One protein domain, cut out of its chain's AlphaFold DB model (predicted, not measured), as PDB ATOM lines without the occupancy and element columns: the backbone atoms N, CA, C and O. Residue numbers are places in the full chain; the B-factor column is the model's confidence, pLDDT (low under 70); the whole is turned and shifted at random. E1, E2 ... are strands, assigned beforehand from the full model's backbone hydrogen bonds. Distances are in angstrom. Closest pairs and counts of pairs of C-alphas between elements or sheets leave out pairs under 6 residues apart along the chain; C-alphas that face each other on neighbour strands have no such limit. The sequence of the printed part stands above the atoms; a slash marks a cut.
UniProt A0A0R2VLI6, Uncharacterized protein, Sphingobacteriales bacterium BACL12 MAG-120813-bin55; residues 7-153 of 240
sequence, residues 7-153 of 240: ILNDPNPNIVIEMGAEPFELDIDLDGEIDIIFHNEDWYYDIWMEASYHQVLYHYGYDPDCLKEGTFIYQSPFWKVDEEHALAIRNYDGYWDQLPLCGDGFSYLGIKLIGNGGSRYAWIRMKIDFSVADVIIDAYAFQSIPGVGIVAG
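What this domain is: This is residues 7 to 153 of the 240 residues of an uncharacterized protein of Sphingobacteriales bacterium BACL12 MAG-120813-bin55 (UniProt A0A0R2VLI6). The domain is a lopsided sandwich of two sheets only partly face to face: a large, strongly twisted sheet built on the long strands E9, E10 and E11, and a smaller sheet of E3, E4, E5 and E8 over part of it, with best planes 38 degrees apart and strands at 17 degrees to each other. E1 and E2 pair with different parts of one side of E11, while E6 and E7 continue the large sheet beyond E9. The printed part has 147 residues with no named helix and eleven named strands, E1 to E11 in that order; the class is all strand, though under half of the residues, 61, are in named strands. The small sheet has the order E3, E4, E5, E8, the large one is branched, and the neighbour pairs in both are antiparallel. The whole is compact, with a radius of gyration of the C-alphas of 14.4 A and spans of 43 by 32 by 30 A.

How they stand to each other: E1, residues 7 to 10, and E2, residues 15 to 17, lie on one side of E11, residues 134 to 143, which bends by 55 degrees at residue 138. N 7 and O 142 are 2.8 A apart and N 17 and O 135 2.9 A, both within hydrogen-bond range. E3, residues 24 to 26, E4, residues 36 to 41, and E5, residues 46 to 50, form a meander, each strand the antiparallel neighbour of the one before, with N 38 to O 24 at 2.8 A and N 39 to O 48 at 2.9 A. E6, residues 55 to 57, and E7, residues 78 to 80, form a hairpin, with N 56 to O 79 at 3.1 A. E8, residues 87 to 89, is an edge strand antiparallel to E5, with N 89 to O 47 at 2.8 A. E9, residues 107 to 115, lies on the other side of E6 from E7, with N 57 to O 110 at 2.8 A. E9, E10, residues 118 to 129, and E11 form a second meander, with N 109 to O 124 at 2.8 A and N 125 to O 139 at 2.7 A. Between the sheets, the closest C-alphas of E2 and E3, Ile 17 and Phe 24, are 6.9 A apart; E5 and E11 are only just apart, at 8.1 A.

Where its parts are: E1 begins at C-alpha 7 (42.502, -21.526, -16.166). E4 is 16.0 A long, E5 12.7 A, E9 25.6 A and E10 35.0 A. E11, 27.5 A long, ends at C-alpha 143 (43.951, -20.880, -10.030).

The domain as a whole: The C-alphas farthest apart, those of Asp 93 and Ile 145, are 44.3 A apart. The printed part has no cut. The links E6 to E7 and E8 to E9 are long. Mean pLDDT of the printed part is 73.3; residues 9 to 13, 42 to 53, 56 to 66 and 75 to 104 are under 70.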
ATOM      1  N   ILE A   7      43.176 -20.715 -15.164       74.50
ATOM      2  CA  ILE A   7      42.502 -21.526 -16.166       74.50
ATOM      3  C   ILE A   7      41.089 -20.977 -16.299       74.50
ATOM      4  O   ILE A   7      40.346 -20.929 -15.322       74.50
ATOM      5  N   LEU A   8      40.757 -20.530 -17.506       74.81
ATOM      6  CA  LEU A   8      39.435 -20.051 -17.877       74.81
ATOM      7  C   LEU A   8      38.711 -21.190 -18.586       74.81
ATOM      8  O   LEU A   8      39.105 -21.558 -19.691       74.81
ATOM      9  N   ASN A   9      37.698 -21.766 -17.948       63.88
ATOM     10  CA  ASN A   9      37.014 -22.922 -18.524       63.88
ATOM     11  C   ASN A   9      36.093 -22.488 -19.660       63.88
ATOM     12  O   ASN A   9      36.215 -23.005 -20.767       63.88
ATOM     13  N   ASP A  10      35.266 -21.471 -19.427       66.31
ATOM     14  CA  ASP A  10      34.435 -20.872 -20.465       66.31
ATOM     15  C   ASP A  10      34.393 -19.330 -20.277       66.31
ATOM     16  O   ASP A  10      34.003 -18.846 -19.210       66.31
ATOM     17  N   PRO A  11      34.851 -18.536 -21.259       54.00
ATOM     18  CA  PRO A  11      34.838 -17.073 -21.253       54.00
ATOM     19  C   PRO A  11      33.483 -16.451 -21.562       54.00
ATOM     20  O   PRO A  11      33.335 -15.241 -21.394       54.00
ATOM     21  N   ASN A  12      32.579 -17.233 -22.152       60.03
ATOM     22  CA  ASN A  12      31.228 -16.807 -22.473       60.03
ATOM     23  C   ASN A  12      30.253 -17.999 -22.409       60.03
ATOM     24  O   ASN A  12      29.551 -18.265 -23.398       60.03
ATOM     25  N   PRO A  13      30.202 -18.732 -21.279       65.56
ATOM     26  CA  PRO A  13      29.144 -19.681 -21.026       65.56
ATOM     27  C   PRO A  13      27.870 -18.859 -21.034       65.56
ATOM     28  O   PRO A  13      27.605 -18.161 -20.078       65.56
ATOM     29  N   ASN A  14      27.067 -18.873 -22.092       74.50
ATOM     30  CA  ASN A  14      25.728 -18.283 -22.018       74.50
ATOM     31  C   ASN A  14      24.810 -19.287 -21.310       74.50
ATOM     32  O   ASN A  14      23.835 -19.765 -21.888       74.50
ATOM     33  N   ILE A  15      25.196 -19.672 -20.090       83.56
ATOM     34  CA  ILE A  15      24.483 -20.650 -19.281       83.56
ATOM     35  C   ILE A  15      23.376 -19.891 -18.572       83.56
ATOM     36  O   ILE A  15      23.624 -19.058 -17.698       83.56
ATOM     37  N   VAL A  16      22.154 -20.192 -18.991       87.19
ATOM     38  CA  VAL A  16      20.931 -19.716 -18.361       87.19
ATOM     39  C   VAL A  16      20.382 -20.867 -17.530       87.19
ATOM     40  O   VAL A  16      20.085 -21.933 -18.068       87.19
ATOM     41  N   ILE A  17      20.298 -20.658 -16.222       84.56
ATOM     42  CA  ILE A  17      19.685 -21.588 -15.277       84.56
ATOM     43  C   ILE A  17      18.271 -21.068 -15.034       84.56
ATOM     44  O   ILE A  17      18.082 -20.102 -14.291       84.56
ATOM     45  N   GLU A  18      17.311 -21.681 -15.725       85.00
ATOM     46  CA  GLU A  18      15.901 -21.281 -15.725       85.00
ATOM     47  C   GLU A  18      15.185 -21.686 -14.431       85.00
ATOM     48  O   GLU A  18      15.500 -22.718 -13.828       85.00
ATOM     49  N   MET A  19      14.193 -20.891 -14.021       77.06
ATOM     50  CA  MET A  19      13.350 -21.216 -12.870       77.06
ATOM     51  C   MET A  19      12.578 -22.533 -13.022       77.06
ATOM     52  O   MET A  19      11.980 -22.792 -14.066       77.06
ATOM     53  N   GLY A  20      12.606 -23.366 -11.973       76.44
ATOM     54  CA  GLY A  20      11.920 -24.663 -11.942       76.44
ATOM     55  C   GLY A  20      12.593 -25.767 -12.764       76.44
ATOM     56  O   GLY A  20      12.025 -26.853 -12.915       76.44
ATOM     57  N   ALA A  21      13.781 -25.504 -13.314       82.12
ATOM     58  CA  ALA A  21      14.582 -26.500 -14.010       82.12
ATOM     59  C   ALA A  21      15.255 -27.490 -13.041       82.12
ATOM     60  O   ALA A  21      15.335 -27.270 -11.833       82.12
ATOM     61  N   GLU A  22      15.766 -28.592 -13.597       85.75
ATOM     62  CA  GLU A  22      16.643 -29.510 -12.861       85.75
ATOM     63  C   GLU A  22      17.900 -28.775 -12.358       85.75
ATOM     64  O   GLU A  22      18.355 -27.834 -13.023       85.75
ATOM     65  N   PRO A  23      18.493 -29.203 -11.225       84.88
ATOM     66  CA  PRO A  23      19.707 -28.590 -10.704       84.88
ATOM     67  C   PRO A  23      20.826 -28.533 -11.748       84.88
ATOM     68  O   PRO A  23      21.053 -29.487 -12.497       84.88
ATOM     69  N   PHE A  24      21.542 -27.410 -11.786       86.06
ATOM     70  CA  PHE A  24      22.698 -27.236 -12.659       86.06
ATOM     71  C   PHE A  24      23.990 -27.479 -11.878       86.06
ATOM     72  O   PHE A  24      24.299 -26.765 -10.925       86.06
ATOM     73  N   GLU A  25      24.749 -28.485 -12.297       87.06
ATOM     74  CA  GLU A  25      26.012 -28.883 -11.680       87.06
ATOM     75  C   GLU A  25      27.196 -28.249 -12.424       87.06
ATOM     76  O   GLU A  25      27.283 -28.306 -13.653       87.06
ATOM     77  N   LEU A  26      28.124 -27.653 -11.676       84.75
ATOM     78  CA  LEU A  26      29.320 -27.008 -12.197       84.75
ATOM     79  C   LEU A  26      30.574 -27.615 -11.562       84.75
ATOM     80  O   LEU A  26      30.801 -27.470 -10.362       84.75
ATOM     81  N   ASP A  27      31.400 -28.234 -12.401       85.69
ATOM     82  CA  ASP A  27      32.778 -28.640 -12.112       85.69
ATOM     83  C   ASP A  27      33.723 -27.548 -12.664       85.69
ATOM     84  O   ASP A  27      33.855 -27.335 -13.877       85.69
ATOM     85  N   ILE A  28      34.288 -26.752 -11.757       84.56
ATOM     86  CA  ILE A  28      35.099 -25.565 -12.036       84.56
ATOM     87  C   ILE A  28      36.550 -25.950 -12.281       84.56
ATOM     88  O   ILE A  28      37.182 -25.312 -13.127       84.56
ATOM     89  N   ASP A  29      37.107 -26.929 -11.571       82.56
ATOM     90  CA  ASP A  29      38.507 -27.325 -11.767       82.56
ATOM     91  C   ASP A  29      38.736 -28.597 -12.595       82.56
ATOM     92  O   ASP A  29      39.891 -28.931 -12.896       82.56
ATOM     93  N   LEU A  30      37.647 -29.172 -13.114       79.75
ATOM     94  CA  LEU A  30      37.603 -30.301 -14.043       79.75
ATOM     95  C   LEU A  30      38.231 -31.566 -13.455       79.75
ATOM     96  O   LEU A  30      38.842 -32.357 -14.191       79.75
ATOM     97  N   ASP A  31      38.128 -31.738 -12.138       78.25
ATOM     98  CA  ASP A  31      38.653 -32.903 -11.435       78.25
ATOM     99  C   ASP A  31      37.643 -34.058 -11.329       78.25
ATOM    100  O   ASP A  31      38.041 -35.192 -11.055       78.25
ATOM    101  N   GLY A  32      36.380 -33.815 -11.695       77.25
ATOM    102  CA  GLY A  32      35.312 -34.819 -11.763       77.25
ATOM    103  C   GLY A  32      34.437 -34.873 -10.530       77.25
ATOM    104  O   GLY A  32      33.467 -35.637 -10.518       77.25
ATOM    105  N   GLU A  33      34.749 -34.067  -9.521       83.00
ATOM    106  CA  GLU A  33      33.856 -33.775  -8.419       83.00
ATOM    107  C   GLU A  33      33.077 -32.488  -8.729       83.00
ATOM    108  O   GLU A  33      33.599 -31.514  -9.263       83.00
ATOM    109  N   ILE A  34      31.773 -32.482  -8.438       83.50
ATOM    110  CA  ILE A  34      30.956 -31.285  -8.656       83.50
ATOM    111  C   ILE A  34      31.303 -30.244  -7.598       83.50
ATOM    112  O   ILE A  34      31.069 -30.456  -6.405       83.50
ATOM    113  N   ASP A  35      31.804 -29.094  -8.046       84.31
ATOM    114  CA  ASP A  35      32.212 -28.009  -7.162       84.31
ATOM    115  C   ASP A  35      31.019 -27.237  -6.612       84.31
ATOM    116  O   ASP A  35      30.983 -26.913  -5.418       84.31
ATOM    117  N   ILE A  36      30.068 -26.916  -7.493       83.50
ATOM    118  CA  ILE A  36      28.889 -26.108  -7.189       83.50
ATOM    119  C   ILE A  36      27.643 -26.707  -7.831       83.50
ATOM    120  O   ILE A  36      27.646 -27.031  -9.015       83.50
ATOM    121  N   ILE A  37      26.553 -26.767  -7.068       83.12
ATOM    122  CA  ILE A  37      25.220 -27.104  -7.570       83.12
ATOM    123  C   ILE A  37      24.325 -25.880  -7.418       83.12
ATOM    124  O   ILE A  37      24.228 -25.305  -6.333       83.12
ATOM    125  N   PHE A  38      23.674 -25.484  -8.504       81.50
ATOM    126  CA  PHE A  38      22.621 -24.481  -8.508       81.50
ATOM    127  C   PHE A  38      21.276 -25.185  -8.470       81.50
ATOM    128  O   PHE A  38      20.876 -25.832  -9.436       81.50
ATOM    129  N   HIS A  39      20.577 -25.029  -7.357       80.88
ATOM    130  CA  HIS A  39      19.210 -25.492  -7.201       80.88
ATOM    131  C   HIS A  39      18.261 -24.360  -7.567       80.88
ATOM    132  O   HIS A  39      18.489 -23.209  -7.186       80.88
ATOM    133  N   ASN A  40      17.212 -24.693  -8.313       74.12
ATOM    134  CA  ASN A  40      16.197 -23.738  -8.717       74.12
ATOM    135  C   ASN A  40      14.801 -24.297  -8.426       74.12
ATOM    136  O   ASN A  40      14.276 -25.126  -9.167       74.12
ATOM    137  N   GLU A  41      14.217 -23.878  -7.305       73.19
ATOM    138  CA  GLU A  41      12.953 -24.421  -6.815       73.19
ATOM    139  C   GLU A  41      11.770 -23.480  -7.090       73.19
ATOM    140  O   GLU A  41      11.696 -22.349  -6.602       73.19
ATOM    141  N   ASP A  42      10.766 -24.009  -7.794       64.19
ATOM    142  CA  ASP A  42       9.540 -23.294  -8.182       64.19
ATOM    143  C   ASP A  42       8.654 -22.866  -7.001       64.19
ATOM    144  O   ASP A  42       7.790 -21.998  -7.136       64.19
ATOM    145  N   TRP A  43       8.789 -23.505  -5.836       54.19
ATOM    146  CA  TRP A  43       7.822 -23.331  -4.748       54.19
ATOM    147  C   TRP A  43       7.994 -22.017  -3.974       54.19
ATOM    148  O   TRP A  43       7.030 -21.586  -3.337       54.19
ATOM    149  N   TYR A  44       9.157 -21.361  -4.081       55.75
ATOM    150  CA  TYR A  44       9.448 -20.085  -3.409       55.75
ATOM    151  C   TYR A  44      10.260 -19.072  -4.243       55.75
ATOM    152  O   TYR A  44      10.615 -18.021  -3.715       55.75
ATOM    153  N   TYR A  45      10.477 -19.312  -5.548       57.09
ATOM    154  CA  TYR A  45      11.460 -18.554  -6.348       57.09
ATOM    155  C   TYR A  45      12.839 -18.591  -5.673       57.09
ATOM    156  O   TYR A  45      13.515 -17.565  -5.542       57.09
ATOM    157  N   ASP A  46      13.205 -19.777  -5.186       58.97
ATOM    158  CA  ASP A  46      14.417 -19.973  -4.410       58.97
ATOM    159  C   ASP A  46      15.519 -20.474  -5.342       58.97
ATOM    160  O   ASP A  46      15.458 -21.588  -5.864       58.97
ATOM    161  N   ILE A  47      16.542 -19.642  -5.531       62.31
ATOM    162  CA  ILE A  47      17.811 -20.066  -6.123       62.31
ATOM    163  C   ILE A  47      18.770 -20.261  -4.970       62.31
ATOM    164  O   ILE A  47      19.037 -19.308  -4.232       62.31
ATOM    165  N   TRP A  48      19.327 -21.455  -4.827       68.38
ATOM    166  CA  TRP A  48      20.321 -21.693  -3.797       68.38
ATOM    167  C   TRP A  48      21.507 -22.492  -4.308       68.38
ATOM    168  O   TRP A  48      21.394 -23.301  -5.225       68.38
ATOM    169  N   MET A  49      22.676 -22.201  -3.742       66.06
ATOM    170  CA  MET A  49      23.923 -22.835  -4.151       66.06
ATOM    171  C   MET A  49      24.407 -23.809  -3.090       66.06
ATOM    172  O   MET A  49      24.502 -23.443  -1.916       66.06
ATOM    173  N   GLU A  50      24.781 -25.005  -3.523       69.69
ATOM    174  CA  GLU A  50      25.519 -25.982  -2.730       69.69
ATOM    175  C   GLU A  50      26.976 -25.990  -3.181       69.69
ATOM    176  O   GLU A  50      27.246 -25.973  -4.379       69.69
ATOM    177  N   ALA A  51      27.919 -26.005  -2.242       62.81
ATOM    178  CA  ALA A  51      29.336 -26.132  -2.552       62.81
ATOM    179  C   ALA A  51      29.855 -27.405  -1.876       62.81
ATOM    180  O   ALA A  51      30.181 -27.396  -0.686       62.81
ATOM    181  N   SER A  52      29.892 -28.520  -2.607       63.16
ATOM    182  CA  SER A  52      30.268 -29.833  -2.070       63.16
ATOM    183  C   SER A  52      31.671 -29.776  -1.466       63.16
ATOM    184  O   SER A  52      32.653 -29.691  -2.187       63.16
ATOM    185  N   TYR A  53      31.795 -29.764  -0.133       66.88
ATOM    186  CA  TYR A  53      33.075 -29.619   0.596       66.88
ATOM    187  C   TYR A  53      33.860 -28.316   0.348       66.88
ATOM    188  O   TYR A  53      34.908 -28.100   0.968       66.88
ATOM    189  N   HIS A  54      33.320 -27.415  -0.466       75.19
ATOM    190  CA  HIS A  54      33.925 -26.157  -0.868       75.19
ATOM    191  C   HIS A  54      33.488 -24.987   0.010       75.19
ATOM    192  O   HIS A  54      32.609 -25.093   0.868       75.19
ATOM    193  N   GLN A  55      34.191 -23.862  -0.122       72.38
ATOM    194  CA  GLN A  55      33.863 -22.658   0.636       72.38
ATOM    195  C   GLN A  55      33.644 -21.489  -0.314       72.38
ATOM    196  O   GLN A  55      34.432 -21.267  -1.234       72.38
ATOM    197  N   VAL A  56      32.602 -20.708  -0.056       67.12
ATOM    198  CA  VAL A  56      32.263 -19.525  -0.848       67.12
ATOM    199  C   VAL A  56      32.685 -18.282  -0.077       67.12
ATOM    200  O   VAL A  56      32.573 -18.206   1.153       67.12
ATOM    201  N   LEU A  57      33.250 -17.315  -0.793       62.28
ATOM    202  CA  LEU A  57      33.634 -16.049  -0.204       62.28
ATOM    203  C   LEU A  57      32.396 -15.175  -0.044       62.28
ATOM    204  O   LEU A  57      31.818 -14.726  -1.028       62.28
ATOM    205  N   TYR A  58      32.043 -14.900   1.207       61.91
ATOM    206  CA  TYR A  58      30.915 -14.053   1.569       61.91
ATOM    207  C   TYR A  58      31.360 -13.001   2.589       61.91
ATOM    208  O   TYR A  58      31.977 -13.333   3.606       61.91
ATOM    209  N   HIS A  59      31.059 -11.725   2.329       49.03
ATOM    210  CA  HIS A  59      31.335 -10.642   3.272       49.03
ATOM    211  C   HIS A  59      30.140 -10.466   4.216       49.03
ATOM    212  O   HIS A  59      29.058 -10.082   3.788       49.03
ATOM    213  N   TYR A  60      30.322 -10.751   5.508       38.47
ATOM    214  CA  TYR A  60      29.257 -10.592   6.501       38.47
ATOM    215  C   TYR A  60      29.164  -9.125   6.949       38.47
ATOM    216  O   TYR A  60      30.036  -8.628   7.664       38.47
ATOM    217  N   GLY A  61      28.102  -8.437   6.537       44.38
ATOM    218  CA  GLY A  61      27.771  -7.064   6.913       44.38
ATOM    219  C   GLY A  61      26.434  -6.659   6.290       44.38
ATOM    220  O   GLY A  61      26.028  -7.248   5.297       44.38
ATOM    221  N   TYR A  62      25.745  -5.664   6.858       41.44
ATOM    222  CA  TYR A  62      24.496  -5.106   6.297       41.44
ATOM    223  C   TYR A  62      24.664  -4.474   4.899       41.44
ATOM    224  O   TYR A  62      23.679  -4.062   4.301       41.44
ATOM    225  N   ASP A  63      25.898  -4.410   4.405       46.66
ATOM    226  CA  ASP A  63      26.275  -4.093   3.034       46.66
ATOM    227  C   ASP A  63      27.294  -5.161   2.615       46.66
ATOM    228  O   ASP A  63      28.492  -5.023   2.892       46.66
ATOM    229  N   PRO A  64      26.853  -6.306   2.077       51.53
ATOM    230  CA  PRO A  64      27.790  -7.282   1.574       51.53
ATOM    231  C   PRO A  64      28.340  -6.708   0.256       51.53
ATOM    232  O   PRO A  64      27.679  -6.707  -0.779       51.53
ATOM    233  N   ASP A  65      29.539  -6.122   0.323       54.66
ATOM    234  CA  ASP A  65      30.233  -5.577  -0.846       54.66
ATOM    235  C   ASP A  65      30.427  -6.703  -1.870       54.66
ATOM    236  O   ASP A  65      31.210  -7.635  -1.662       54.66
ATOM    237  N   CYS A  66      29.702  -6.630  -2.983       69.62
ATOM    238  CA  CYS A  66      29.817  -7.611  -4.055       69.62
ATOM    239  C   CYS A  66      31.240  -7.615  -4.602       69.62
ATOM    240  O   CYS A  66      31.858  -6.553  -4.765       69.62
ATOM    241  N   LEU A  67      31.763  -8.798  -4.934       79.25
ATOM    242  CA  LEU A  67      33.093  -8.874  -5.521       79.25
ATOM    243  C   LEU A  67      33.055  -8.215  -6.899       79.25
ATOM    244  O   LEU A  67      32.297  -8.599  -7.793       79.25
ATOM    245  N   LYS A  68      33.890  -7.193  -7.051       84.12
ATOM    246  CA  LYS A  68      34.095  -6.488  -8.314       84.12
ATOM    247  C   LYS A  68      35.266  -7.108  -9.053       84.12
ATOM    248  O   LYS A  68      36.157  -7.696  -8.430       84.12
ATOM    249  N   GLU A  69      35.296  -6.914 -10.364       87.12
ATOM    250  CA  GLU A  69      36.490  -7.181 -11.163       87.12
ATOM    251  C   GLU A  69      37.721  -6.525 -10.512       87.12
ATOM    252  O   GLU A  69      37.644  -5.411  -9.982       87.12
ATOM    253  N   GLY A  70      38.849  -7.234 -10.491       86.62
ATOM    254  CA  GLY A  70      40.072  -6.779  -9.831       86.62
ATOM    255  C   GLY A  70      40.163  -7.110  -8.335       86.62
ATOM    256  O   GLY A  70      41.215  -6.890  -7.733       86.62
ATOM    257  N   THR A  71      39.113  -7.663  -7.715       85.94
ATOM    258  CA  THR A  71      39.164  -8.066  -6.298       85.94
ATOM    259  C   THR A  71      40.054  -9.294  -6.115       85.94
ATOM    260  O   THR A  71      39.836 -10.315  -6.756       85.94
ATOM    261  N   PHE A  72      41.038  -9.231  -5.216       87.19
ATOM    262  CA  PHE A  72      41.898 -10.379  -4.919       87.19
ATOM    263  C   PHE A  72      41.198 -11.378  -3.987       87.19
ATOM    264  O   PHE A  72      40.832 -11.048  -2.859       87.19
ATOM    265  N   ILE A  73      41.041 -12.614  -4.455       86.69
ATOM    266  CA  ILE A  73      40.387 -13.724  -3.765       86.69
ATOM    267  C   ILE A  73      41.479 -14.609  -3.157       86.69
ATOM    268  O   ILE A  73      42.089 -15.450  -3.822       86.69
ATOM    269  N   TYR A  74      41.757 -14.379  -1.874       83.75
ATOM    270  CA  TYR A  74      42.743 -15.131  -1.100       83.75
ATOM    271  C   TYR A  74      42.542 -14.917   0.398       83.75
ATOM    272  O   TYR A  74      42.382 -13.774   0.814       83.75
ATOM    273  N   GLN A  75      42.601 -15.983   1.210       66.25
ATOM    274  CA  GLN A  75      42.647 -15.952   2.693       66.25
ATOM    275  C   GLN A  75      41.613 -15.079   3.445       66.25
ATOM    276  O   GLN A  75      41.658 -15.006   4.671       66.25
ATOM    277  N   SER A  76      40.666 -14.454   2.754       62.97
ATOM    278  CA  SER A  76      39.501 -13.795   3.337       62.97
ATOM    279  C   SER A  76      38.620 -14.859   4.015       62.97
ATOM    280  O   SER A  76      38.729 -16.029   3.642       62.97
ATOM    281  N   PRO A  77      37.813 -14.548   5.047       64.50
ATOM    282  CA  PRO A  77      36.971 -15.557   5.685       64.50
ATOM    283  C   PRO A  77      35.996 -16.151   4.662       64.50
ATOM    284  O   PRO A  77      34.994 -15.539   4.305       64.50
ATOM    285  N   PHE A  78      36.315 -17.351   4.180       61.97
ATOM    286  CA  PHE A  78      35.384 -18.165   3.419       61.97
ATOM    287  C   PHE A  78      34.477 -18.888   4.401       61.97
ATOM    288  O   PHE A  78      34.949 -19.472   5.385       61.97
ATOM    289  N   TRP A  79      33.186 -18.869   4.113       59.56
ATOM    290  CA  TRP A  79      32.210 -19.621   4.877       59.56
ATOM    291  C   TRP A  79      31.996 -20.961   4.191       59.56
ATOM    292  O   TRP A  79      31.991 -21.059   2.962       59.56
ATOM    293  N   LYS A  80      31.882 -22.014   4.999       56.56
ATOM    294  CA  LYS A  80      31.467 -23.306   4.476       56.56
ATOM    295  C   LYS A  80      29.985 -23.182   4.133       56.56
ATOM    296  O   LYS A  80      29.199 -22.828   5.006       56.56
ATOM    297  N   VAL A  81      29.653 -23.428   2.875       56.28
ATOM    298  CA  VAL A  81      28.269 -23.582   2.438       56.28
ATOM    299  C   VAL A  81      27.963 -25.060   2.650       56.28
ATOM    300  O   VAL A  81      28.576 -25.910   2.015       56.28
ATOM    301  N   ASP A  82      27.149 -25.379   3.646       55.69
ATOM    302  CA  ASP A  82      26.583 -26.718   3.819       55.69
ATOM    303  C   ASP A  82      25.085 -26.682   3.472       55.69
ATOM    304  O   ASP A  82      24.554 -25.611   3.170       55.69
ATOM    305  N   GLU A  83      24.414 -27.836   3.497       47.38
ATOM    306  CA  GLU A  83      22.977 -27.963   3.193       47.38
ATOM    307  C   GLU A  83      22.091 -26.994   4.014       47.38
ATOM    308  O   GLU A  83      20.994 -26.646   3.585       47.38
ATOM    309  N   GLU A  84      22.554 -26.511   5.178       39.47
ATOM    310  CA  GLU A  84      21.825 -25.549   6.019       39.47
ATOM    311  C   GLU A  84      22.172 -24.074   5.714       39.47
ATOM    312  O   GLU A  84      21.402 -23.179   6.075       39.47
ATOM    313  N   HIS A  85      23.298 -23.803   5.043       44.62
ATOM    314  CA  HIS A  85      23.838 -22.459   4.775       44.62
ATOM    315  C   HIS A  85      24.019 -22.160   3.285       44.62
ATOM    316  O   HIS A  85      24.875 -21.346   2.918       44.62
ATOM    317  N   ALA A  86      23.215 -22.802   2.439       45.56
ATOM    318  CA  ALA A  86      23.132 -22.496   1.024       45.56
ATOM    319  C   ALA A  86      23.104 -20.979   0.778       45.56
ATOM    320  O   ALA A  86      22.408 -20.236   1.480       45.56
ATOM    321  N   LEU A  87      23.855 -20.512  -0.226       56.78
ATOM    322  CA  LEU A  87      23.733 -19.136  -0.705       56.78
ATOM    323  C   LEU A  87      22.365 -19.022  -1.390       56.78
ATOM    324  O   LEU A  87      22.262 -19.240  -2.591       56.78
ATOM    325  N   ALA A  88      21.317 -18.791  -0.601       48.66
ATOM    326  CA  ALA A  88      19.936 -18.798  -1.048       48.66
ATOM    327  C   ALA A  88      19.450 -17.371  -1.295       48.66
ATOM    328  O   ALA A  88      19.523 -16.508  -0.420       48.66
ATOM    329  N   ILE A  89      18.911 -17.146  -2.482       53.91
ATOM    330  CA  ILE A  89      18.019 -16.035  -2.770       53.91
ATOM    331  C   ILE A  89      16.641 -16.561  -2.462       53.91
ATOM    332  O   ILE A  89      16.195 -17.483  -3.137       53.91
ATOM    333  N   ARG A  90      15.983 -15.986  -1.460       52.19
ATOM    334  CA  ARG A  90      14.571 -16.269  -1.231       52.19
ATOM    335  C   ARG A  90      13.728 -15.074  -1.588       52.19
ATOM    336  O   ARG A  90      14.044 -13.946  -1.199       52.19
ATOM    337  N   ASN A  91      12.621 -15.336  -2.267       44.16
ATOM    338  CA  ASN A  91      11.536 -14.377  -2.366       44.16
ATOM    339  C   ASN A  91      10.546 -14.650  -1.229       44.16
ATOM    340  O   ASN A  91       9.566 -15.379  -1.386       44.16
ATOM    341  N   TYR A  92      10.808 -14.072  -0.055       47.19
ATOM    342  CA  TYR A  92       9.839 -14.115   1.036       47.19
ATOM    343  C   TYR A  92       8.919 -12.892   0.919       47.19
ATOM    344  O   TYR A  92       9.359 -11.750   1.047       47.19
ATOM    345  N   ASP A  93       7.633 -13.118   0.641       50.62
ATOM    346  CA  ASP A  93       6.591 -12.077   0.601       50.62
ATOM    347  C   ASP A  93       6.860 -10.888  -0.358       50.62
ATOM    348  O   ASP A  93       6.420  -9.760  -0.114       50.62
ATOM    349  N   GLY A  94       7.560 -11.113  -1.477       50.34
ATOM    350  CA  GLY A  94       7.874 -10.062  -2.454       50.34
ATOM    351  C   GLY A  94       9.092  -9.206  -2.094       50.34
ATOM    352  O   GLY A  94       9.365  -8.226  -2.791       50.34
ATOM    353  N   TYR A  95       9.825  -9.561  -1.035       47.75
ATOM    354  CA  TYR A  95      11.129  -8.992  -0.714       47.75
ATOM    355  C   TYR A  95      12.220 -10.005  -1.056       47.75
ATOM    356  O   TYR A  95      12.304 -11.082  -0.474       47.75
ATOM    357  N   TRP A  96      13.062  -9.634  -2.016       50.16
ATOM    358  CA  TRP A  96      14.314 -10.324  -2.278       50.16
ATOM    359  C   TRP A  96      15.277  -9.981  -1.141       50.16
ATOM    360  O   TRP A  96      15.716  -8.829  -1.054       50.16
ATOM    361  N   ASP A  97      15.601 -10.943  -0.273       53.72
ATOM    362  CA  ASP A  97      16.780 -10.811   0.585       53.72
ATOM    363  C   ASP A  97      17.987 -10.789  -0.357       53.72
ATOM    364  O   ASP A  97      18.358 -11.795  -0.966       53.72
ATOM    365  N   GLN A  98      18.501  -9.582  -0.598       53.72
ATOM    366  CA  GLN A  98      19.510  -9.338  -1.617       53.72
ATOM    367  C   GLN A  98      20.776 -10.095  -1.238       53.72
ATOM    368  O   GLN A  98      21.474  -9.740  -0.287       53.72
ATOM    369  N   LEU A  99      21.104 -11.120  -2.022       57.44
ATOM    370  CA  LEU A  99      22.487 -11.552  -2.102       57.44
ATOM    371  C   LEU A  99      23.383 -10.354  -2.455       57.44
ATOM    372  O   LEU A  99      22.925  -9.408  -3.103       57.44
ATOM    373  N   PRO A 100      24.684 -10.421  -2.130       56.31
ATOM    374  CA  PRO A 100      25.711  -9.521  -2.655       56.31
ATOM    375  C   PRO A 100      25.967  -9.714  -4.154       56.31
ATOM    376  O   PRO A 100      27.108  -9.818  -4.603       56.31
ATOM    377  N   LEU A 101      24.914  -9.790  -4.956       59.03
ATOM    378  CA  LEU A 101      24.996  -9.693  -6.400       59.03
ATOM    379  C   LEU A 101      24.524  -8.280  -6.725       59.03
ATOM    380  O   LEU A 101      23.361  -7.924  -6.551       59.03
ATOM    381  N   CYS A 102      25.493  -7.426  -7.045       58.72
ATOM    382  CA  CYS A 102      25.327  -5.981  -7.069       58.72
ATOM    383  C   CYS A 102      24.438  -5.561  -8.236       58.72
ATOM    384  O   CYS A 102      24.923  -5.331  -9.343       58.72
ATOM    385  N   GLY A 103      23.150  -5.388  -7.956       63.94
ATOM    386  CA  GLY A 103      22.195  -4.819  -8.900       63.94
ATOM    387  C   GLY A 103      21.881  -5.728 -10.090       63.94
ATOM    388  O   GLY A 103      21.963  -6.947 -10.012       63.94
ATOM    389  N   ASP A 104      21.484  -5.106 -11.197       68.62
ATOM    390  CA  ASP A 104      21.045  -5.740 -12.448       68.62
ATOM    391  C   ASP A 104      22.205  -6.189 -13.365       68.62
ATOM    392  O   ASP A 104      21.986  -6.718 -14.459       68.62
ATOM    393  N   GLY A 105      23.452  -5.975 -12.932       83.75
ATOM    394  CA  GLY A 105      24.664  -6.248 -13.701       83.75
ATOM    395  C   GLY A 105      25.397  -7.533 -13.310       83.75
ATOM    396  O   GLY A 105      25.116  -8.174 -12.301       83.75
ATOM    397  N   PHE A 106      26.405  -7.885 -14.112       85.88
ATOM    398  CA  PHE A 106      27.332  -8.968 -13.781       85.88
ATOM    399  C   PHE A 106      28.198  -8.615 -12.570       85.88
ATOM    400  O   PHE A 106      28.839  -7.563 -12.539       85.88
ATOM    401  N   SER A 107      28.255  -9.539 -11.617       86.75
ATOM    402  CA  SER A 107      29.099  -9.508 -10.421       86.75
ATOM    403  C   SER A 107      29.938 -10.783 -10.335       86.75
ATOM    404  O   SER A 107      29.753 -11.706 -11.131       86.75
ATOM    405  N   TYR A 108      30.875 -10.835  -9.385       86.00
ATOM    406  CA  TYR A 108      31.710 -12.012  -9.165       86.00
ATOM    407  C   TYR A 108      31.342 -12.742  -7.871       86.00
ATOM    408  O   TYR A 108      31.055 -12.127  -6.845       86.00
ATOM    409  N   LEU A 109      31.428 -14.067  -7.918       85.69
ATOM    410  CA  LEU A 109      31.409 -14.966  -6.775       85.69
ATOM    411  C   LEU A 109      32.805 -15.563  -6.608       85.69
ATOM    412  O   LEU A 109      33.340 -16.119  -7.559       85.69
ATOM    413  N   GLY A 110      33.402 -15.445  -5.425       85.56
ATOM    414  CA  GLY A 110      34.718 -16.006  -5.124       85.56
ATOM    415  C   GLY A 110      34.573 -17.355  -4.440       85.56
ATOM    416  O   GLY A 110      33.767 -17.497  -3.524       85.56
ATOM    417  N   ILE A 111      35.355 -18.344  -4.858       86.44
ATOM    418  CA  ILE A 111      35.229 -19.727  -4.388       86.44
ATOM    419  C   ILE A 111      36.603 -20.235  -3.978       86.44
ATOM    420  O   ILE A 111      37.619 -19.908  -4.593       86.44
ATOM    421  N   LYS A 112      36.640 -21.029  -2.915       88.25
ATOM    422  CA  LYS A 112      37.810 -21.779  -2.488       88.25
ATOM    423  C   LYS A 112      37.516 -23.263  -2.644       88.25
ATOM    424  O   LYS A 112      36.725 -23.833  -1.891       88.25
ATOM    425  N   LEU A 113      38.212 -23.855  -3.603       86.06
ATOM    426  CA  LEU A 113      38.167 -25.274  -3.912       86.06
ATOM    427  C   LEU A 113      39.073 -26.029  -2.924       86.06
ATOM    428  O   LEU A 113      40.146 -25.531  -2.564       86.06
ATOM    429  N   ILE A 114      38.653 -27.187  -2.425       84.94
ATOM    430  CA  ILE A 114      39.282 -27.947  -1.341       84.94
ATOM    431  C   ILE A 114      39.460 -29.374  -1.844       84.94
ATOM    432  O   ILE A 114      38.638 -30.242  -1.592       84.94
ATOM    433  N   GLY A 115      40.597 -29.612  -2.493       81.75
ATOM    434  CA  GLY A 115      40.994 -30.942  -2.942       81.75
ATOM    435  C   GLY A 115      42.158 -31.528  -2.141       81.75
ATOM    436  O   GLY A 115      42.821 -30.862  -1.334       81.75
ATOM    437  N   ASN A 116      42.483 -32.786  -2.442       76.25
ATOM    438  CA  ASN A 116      43.602 -33.527  -1.842       76.25
ATOM    439  C   ASN A 116      44.981 -32.864  -2.067       76.25
ATOM    440  O   ASN A 116      45.921 -33.108  -1.309       76.25
ATOM    441  N   GLY A 117      45.111 -32.003  -3.083       81.50
ATOM    442  CA  GLY A 117      46.329 -31.247  -3.408       81.50
ATOM    443  C   GLY A 117      46.496 -29.917  -2.660       81.50
ATOM    444  O   GLY A 117      47.466 -29.199  -2.912       81.50
ATOM    445  N   GLY A 118      45.577 -29.578  -1.751       87.69
ATOM    446  CA  GLY A 118      45.490 -28.267  -1.108       87.69
ATOM    447  C   GLY A 118      44.455 -27.362  -1.777       87.69
ATOM    448  O   GLY A 118      43.895 -27.694  -2.816       87.69
ATOM    449  N   SER A 119      44.177 -26.211  -1.163       89.19
ATOM    450  CA  SER A 119      43.098 -25.345  -1.641       89.19
ATOM    451  C   SER A 119      43.468 -24.565  -2.898       89.19
ATOM    452  O   SER A 119      44.545 -23.968  -2.950       89.19
ATOM    453  N   ARG A 120      42.545 -24.486  -3.852       89.50
ATOM    454  CA  ARG A 120      42.604 -23.583  -5.011       89.50
ATOM    455  C   ARG A 120      41.554 -22.486  -4.867       89.50
ATOM    456  O   ARG A 120      40.698 -22.553  -3.987       89.50
ATOM    457  N   TYR A 121      41.649 -21.455  -5.694       90.00
ATOM    458  CA  TYR A 121      40.733 -20.318  -5.650       90.00
ATOM    459  C   TYR A 121      40.171 -20.053  -7.038       90.00
ATOM    460  O   TYR A 121      40.909 -20.124  -8.019       90.00
ATOM    461  N   ALA A 122      38.886 -19.744  -7.101       90.56
ATOM    462  CA  ALA A 122      38.146 -19.535  -8.329       90.56
ATOM    463  C   ALA A 122      37.238 -18.308  -8.239       90.56
ATOM    464  O   ALA A 122      36.967 -17.791  -7.149       90.56
ATOM    465  N   TRP A 123      36.774 -17.850  -9.395       90.31
ATOM    466  CA  TRP A 123      35.696 -16.884  -9.506       90.31
ATOM    467  C   TRP A 123      34.657 -17.337 -10.533       90.31
ATOM    468  O   TRP A 123      35.005 -17.939 -11.545       90.31
ATOM    469  N   ILE A 124      33.390 -16.998 -10.290       88.81
ATOM    470  CA  ILE A 124      32.300 -17.079 -11.271       88.81
ATOM    471  C   ILE A 124      31.779 -15.668 -11.506       88.81
ATOM    472  O   ILE A 124      31.461 -14.962 -10.553       88.81
ATOM    473  N   ARG A 125      31.688 -15.251 -12.765       89.44
ATOM    474  CA  ARG A 125      31.009 -14.032 -13.190       89.44
ATOM    475  C   ARG A 125      29.572 -14.384 -13.540       89.44
ATOM    476  O   ARG A 125      29.335 -15.207 -14.419       89.44
ATOM    477  N   MET A 126      28.624 -13.761 -12.856       87.56
ATOM    478  CA  MET A 126      27.206 -14.056 -13.026       87.56
ATOM    479  C   MET A 126      26.317 -12.857 -12.717       87.56
ATOM    480  O   MET A 126      26.742 -11.899 -12.071       87.56
ATOM    481  N   LYS A 127      25.080 -12.913 -13.197       86.31
ATOM    482  CA  LYS A 127      24.007 -11.983 -12.849       86.31
ATOM    483  C   LYS A 127      22.718 -12.754 -12.621       86.31
ATOM    484  O   LYS A 127      22.603 -13.913 -13.015       86.31
ATOM    485  N   ILE A 128      21.744 -12.068 -12.045       81.19
ATOM    486  CA  ILE A 128      20.427 -12.635 -11.785       81.19
ATOM    487  C   ILE A 128      19.395 -11.757 -12.446       81.19
ATOM    488  O   ILE A 128      19.346 -10.548 -12.211       81.19
ATOM    489  N   ASP A 129      18.594 -12.372 -13.305       82.56
ATOM    490  CA  ASP A 129      17.462 -11.700 -13.905       82.56
ATOM    491  C   ASP A 129      16.248 -11.866 -12.992       82.56
ATOM    492  O   ASP A 129      15.478 -12.815 -13.102       82.56
ATOM    493  N   PHE A 130      16.060 -10.912 -12.081       76.31
ATOM    494  CA  PHE A 130      14.934 -10.911 -11.142       76.31
ATOM    495  C   PHE A 130      13.555 -10.824 -11.816       76.31
ATOM    496  O   PHE A 130      12.545 -11.020 -11.143       76.31
ATOM    497  N   SER A 131      13.480 -10.494 -13.113       79.31
ATOM    498  CA  SER A 131      12.199 -10.433 -13.827       79.31
ATOM    499  C   SER A 131      11.659 -11.816 -14.191       79.31
ATOM    500  O   SER A 131      10.442 -11.986 -14.273       79.31
ATOM    501  N   VAL A 132      12.559 -12.784 -14.365       79.19
ATOM    502  CA  VAL A 132      12.255 -14.177 -14.723       79.19
ATOM    503  C   VAL A 132      12.797 -15.190 -13.709       79.19
ATOM    504  O   VAL A 132      12.470 -16.362 -13.808       79.19
ATOM    505  N   ALA A 133      13.534 -14.720 -12.695       78.19
ATOM    506  CA  ALA A 133      14.223 -15.520 -11.682       78.19
ATOM    507  C   ALA A 133      15.255 -16.500 -12.270       78.19
ATOM    508  O   ALA A 133      15.432 -17.607 -11.767       78.19
ATOM    509  N   ASP A 134      15.974 -16.059 -13.304       84.19
ATOM    510  CA  ASP A 134      17.044 -16.840 -13.930       84.19
ATOM    511  C   ASP A 134      18.415 -16.441 -13.374       84.19
ATOM    512  O   ASP A 134      18.697 -15.253 -13.152       84.19
ATOM    513  N   VAL A 135      19.313 -17.420 -13.234       84.94
ATOM    514  CA  VAL A 135      20.750 -17.163 -13.045       84.94
ATOM    515  C   VAL A 135      21.446 -17.250 -14.389       84.94
ATOM    516  O   VAL A 135      21.320 -18.237 -15.109       84.94
ATOM    517  N   ILE A 136      22.230 -16.225 -14.704       87.25
ATOM    518  CA  ILE A 136      23.046 -16.190 -15.910       87.25
ATOM    519  C   ILE A 136      24.504 -16.187 -15.475       87.25
ATOM    520  O   ILE A 136      25.004 -15.184 -14.956       87.25
ATOM    521  N   ILE A 137      25.177 -17.314 -15.679       88.06
ATOM    522  CA  ILE A 137      26.637 -17.397 -15.600       88.06
ATOM    523  C   ILE A 137      27.171 -16.861 -16.927       88.06
ATOM    524  O   ILE A 137      26.548 -17.092 -17.949       88.06
ATOM    525  N   ASP A 138      28.267 -16.105 -16.903       87.81
ATOM    526  CA  ASP A 138      28.870 -15.490 -18.100       87.81
ATOM    527  C   ASP A 138      30.361 -15.758 -18.234       87.81
ATOM    528  O   ASP A 138      30.891 -15.619 -19.322       87.81
ATOM    529  N   ALA A 139      31.046 -16.143 -17.156       87.00
ATOM    530  CA  ALA A 139      32.396 -16.695 -17.210       87.00
ATOM    531  C   ALA A 139      32.760 -17.324 -15.867       87.00
ATOM    532  O   ALA A 139      32.201 -16.957 -14.835       87.00
ATOM    533  N   TYR A 140      33.745 -18.214 -15.850       89.31
ATOM    534  CA  TYR A 140      34.349 -18.685 -14.606       89.31
ATOM    535  C   TYR A 140      35.787 -19.159 -14.822       89.31
ATOM    536  O   TYR A 140      36.142 -19.663 -15.891       89.31
ATOM    537  N   ALA A 141      36.627 -18.984 -13.804       89.50
ATOM    538  CA  ALA A 141      38.032 -19.373 -13.853       89.50
ATOM    539  C   ALA A 141      38.560 -19.798 -12.483       89.50
ATOM    540  O   ALA A 141      38.036 -19.376 -11.451       89.50
ATOM    541  N   PHE A 142      39.650 -20.566 -12.472       89.12
ATOM    542  CA  PHE A 142      40.335 -20.976 -11.248       89.12
ATOM    543  C   PHE A 142      41.860 -20.904 -11.346       89.12
ATOM    544  O   PHE A 142      42.455 -20.915 -12.423       89.12
ATOM    545  N   GLN A 143      42.506 -20.828 -10.185       89.31
ATOM    546  CA  GLN A 143      43.951 -20.880 -10.030       89.31
ATOM    547  C   GLN A 143      44.404 -22.332  -9.880       89.31
ATOM    548  O   GLN A 143      44.143 -22.982  -8.866       89.31
ATOM    549  N   SER A 144      45.127 -22.833 -10.879       85.62
ATOM    550  CA  SER A 144      45.580 -24.229 -10.923       85.62
ATOM    551  C   SER A 144      46.610 -24.589  -9.850       85.62
ATOM    552  O   SER A 144      46.699 -25.756  -9.450       85.62
ATOM    553  N   ILE A 145      47.376 -23.607  -9.356       86.81
ATOM    554  CA  ILE A 145      48.387 -23.817  -8.316       86.81
ATOM    555  C   ILE A 145      47.740 -23.718  -6.923       86.81
ATOM    556  O   ILE A 145      47.287 -22.637  -6.538       86.81
ATOM    557  N   PRO A 146      47.758 -24.796  -6.115       89.44
ATOM    558  CA  PRO A 146      47.232 -24.749  -4.757       89.44
ATOM    559  C   PRO A 146      47.916 -23.681  -3.893       89.44
ATOM    560  O   PRO A 146      49.135 -23.495  -3.932       89.44
ATOM    561  N   GLY A 147      47.128 -22.987  -3.073       88.25
ATOM    562  CA  GLY A 147      47.597 -21.972  -2.130       88.25
ATOM    563  C   GLY A 147      47.930 -20.611  -2.749       88.25
ATOM    564  O   GLY A 147      48.385 -19.731  -2.015       88.25
ATOM    565  N   VAL A 148      47.693 -20.418  -4.048       90.44
ATOM    566  CA  VAL A 148      47.848 -19.134  -4.750       90.44
ATOM    567  C   VAL A 148      46.465 -18.520  -4.963       90.44
ATOM    568  O   VAL A 148      45.564 -19.206  -5.423       90.44
ATOM    569  N   GLY A 149      46.276 -17.250  -4.594       89.50
ATOM    570  CA  GLY A 149      45.013 -16.541  -4.829       89.50
ATOM    571  C   GLY A 149      44.746 -16.262  -6.309       89.50
ATOM    572  O   GLY A 149      45.632 -16.417  -7.148       89.50
ATOM    573  N   ILE A 150      43.533 -15.807  -6.610       89.62
ATOM    574  CA  ILE A 150      43.117 -15.377  -7.952       89.62
ATOM    575  C   ILE A 150      42.498 -13.982  -7.872       89.62
ATOM    576  O   ILE A 150      41.868 -13.642  -6.872       89.62
ATOM    577  N   VAL A 151      42.676 -13.150  -8.893       90.00
ATOM    578  CA  VAL A 151      41.956 -11.880  -9.012       90.00
ATOM    579  C   VAL A 151      40.615 -12.123  -9.726       90.00
ATOM    580  O   VAL A 151      40.541 -12.852 -10.709       90.00
ATOM    581  N   ALA A 152      39.518 -11.550  -9.233       89.00
ATOM    582  CA  ALA A 152      38.213 -11.639  -9.884       89.00
ATOM    583  C   ALA A 152      38.285 -11.043 -11.299       89.00
ATOM    584  O   ALA A 152      38.704  -9.896 -11.463       89.00
ATOM    585  N   GLY A 153      37.900 -11.827 -12.308       87.19
ATOM    586  CA  GLY A 153      38.048 -11.453 -13.718       87.19
ATOM    587  C   GLY A 153      39.474 -11.584 -14.258       87.19
ATOM    588  O   GLY A 153      39.726 -11.200 -15.396       87.19
TER     589      GLY A 153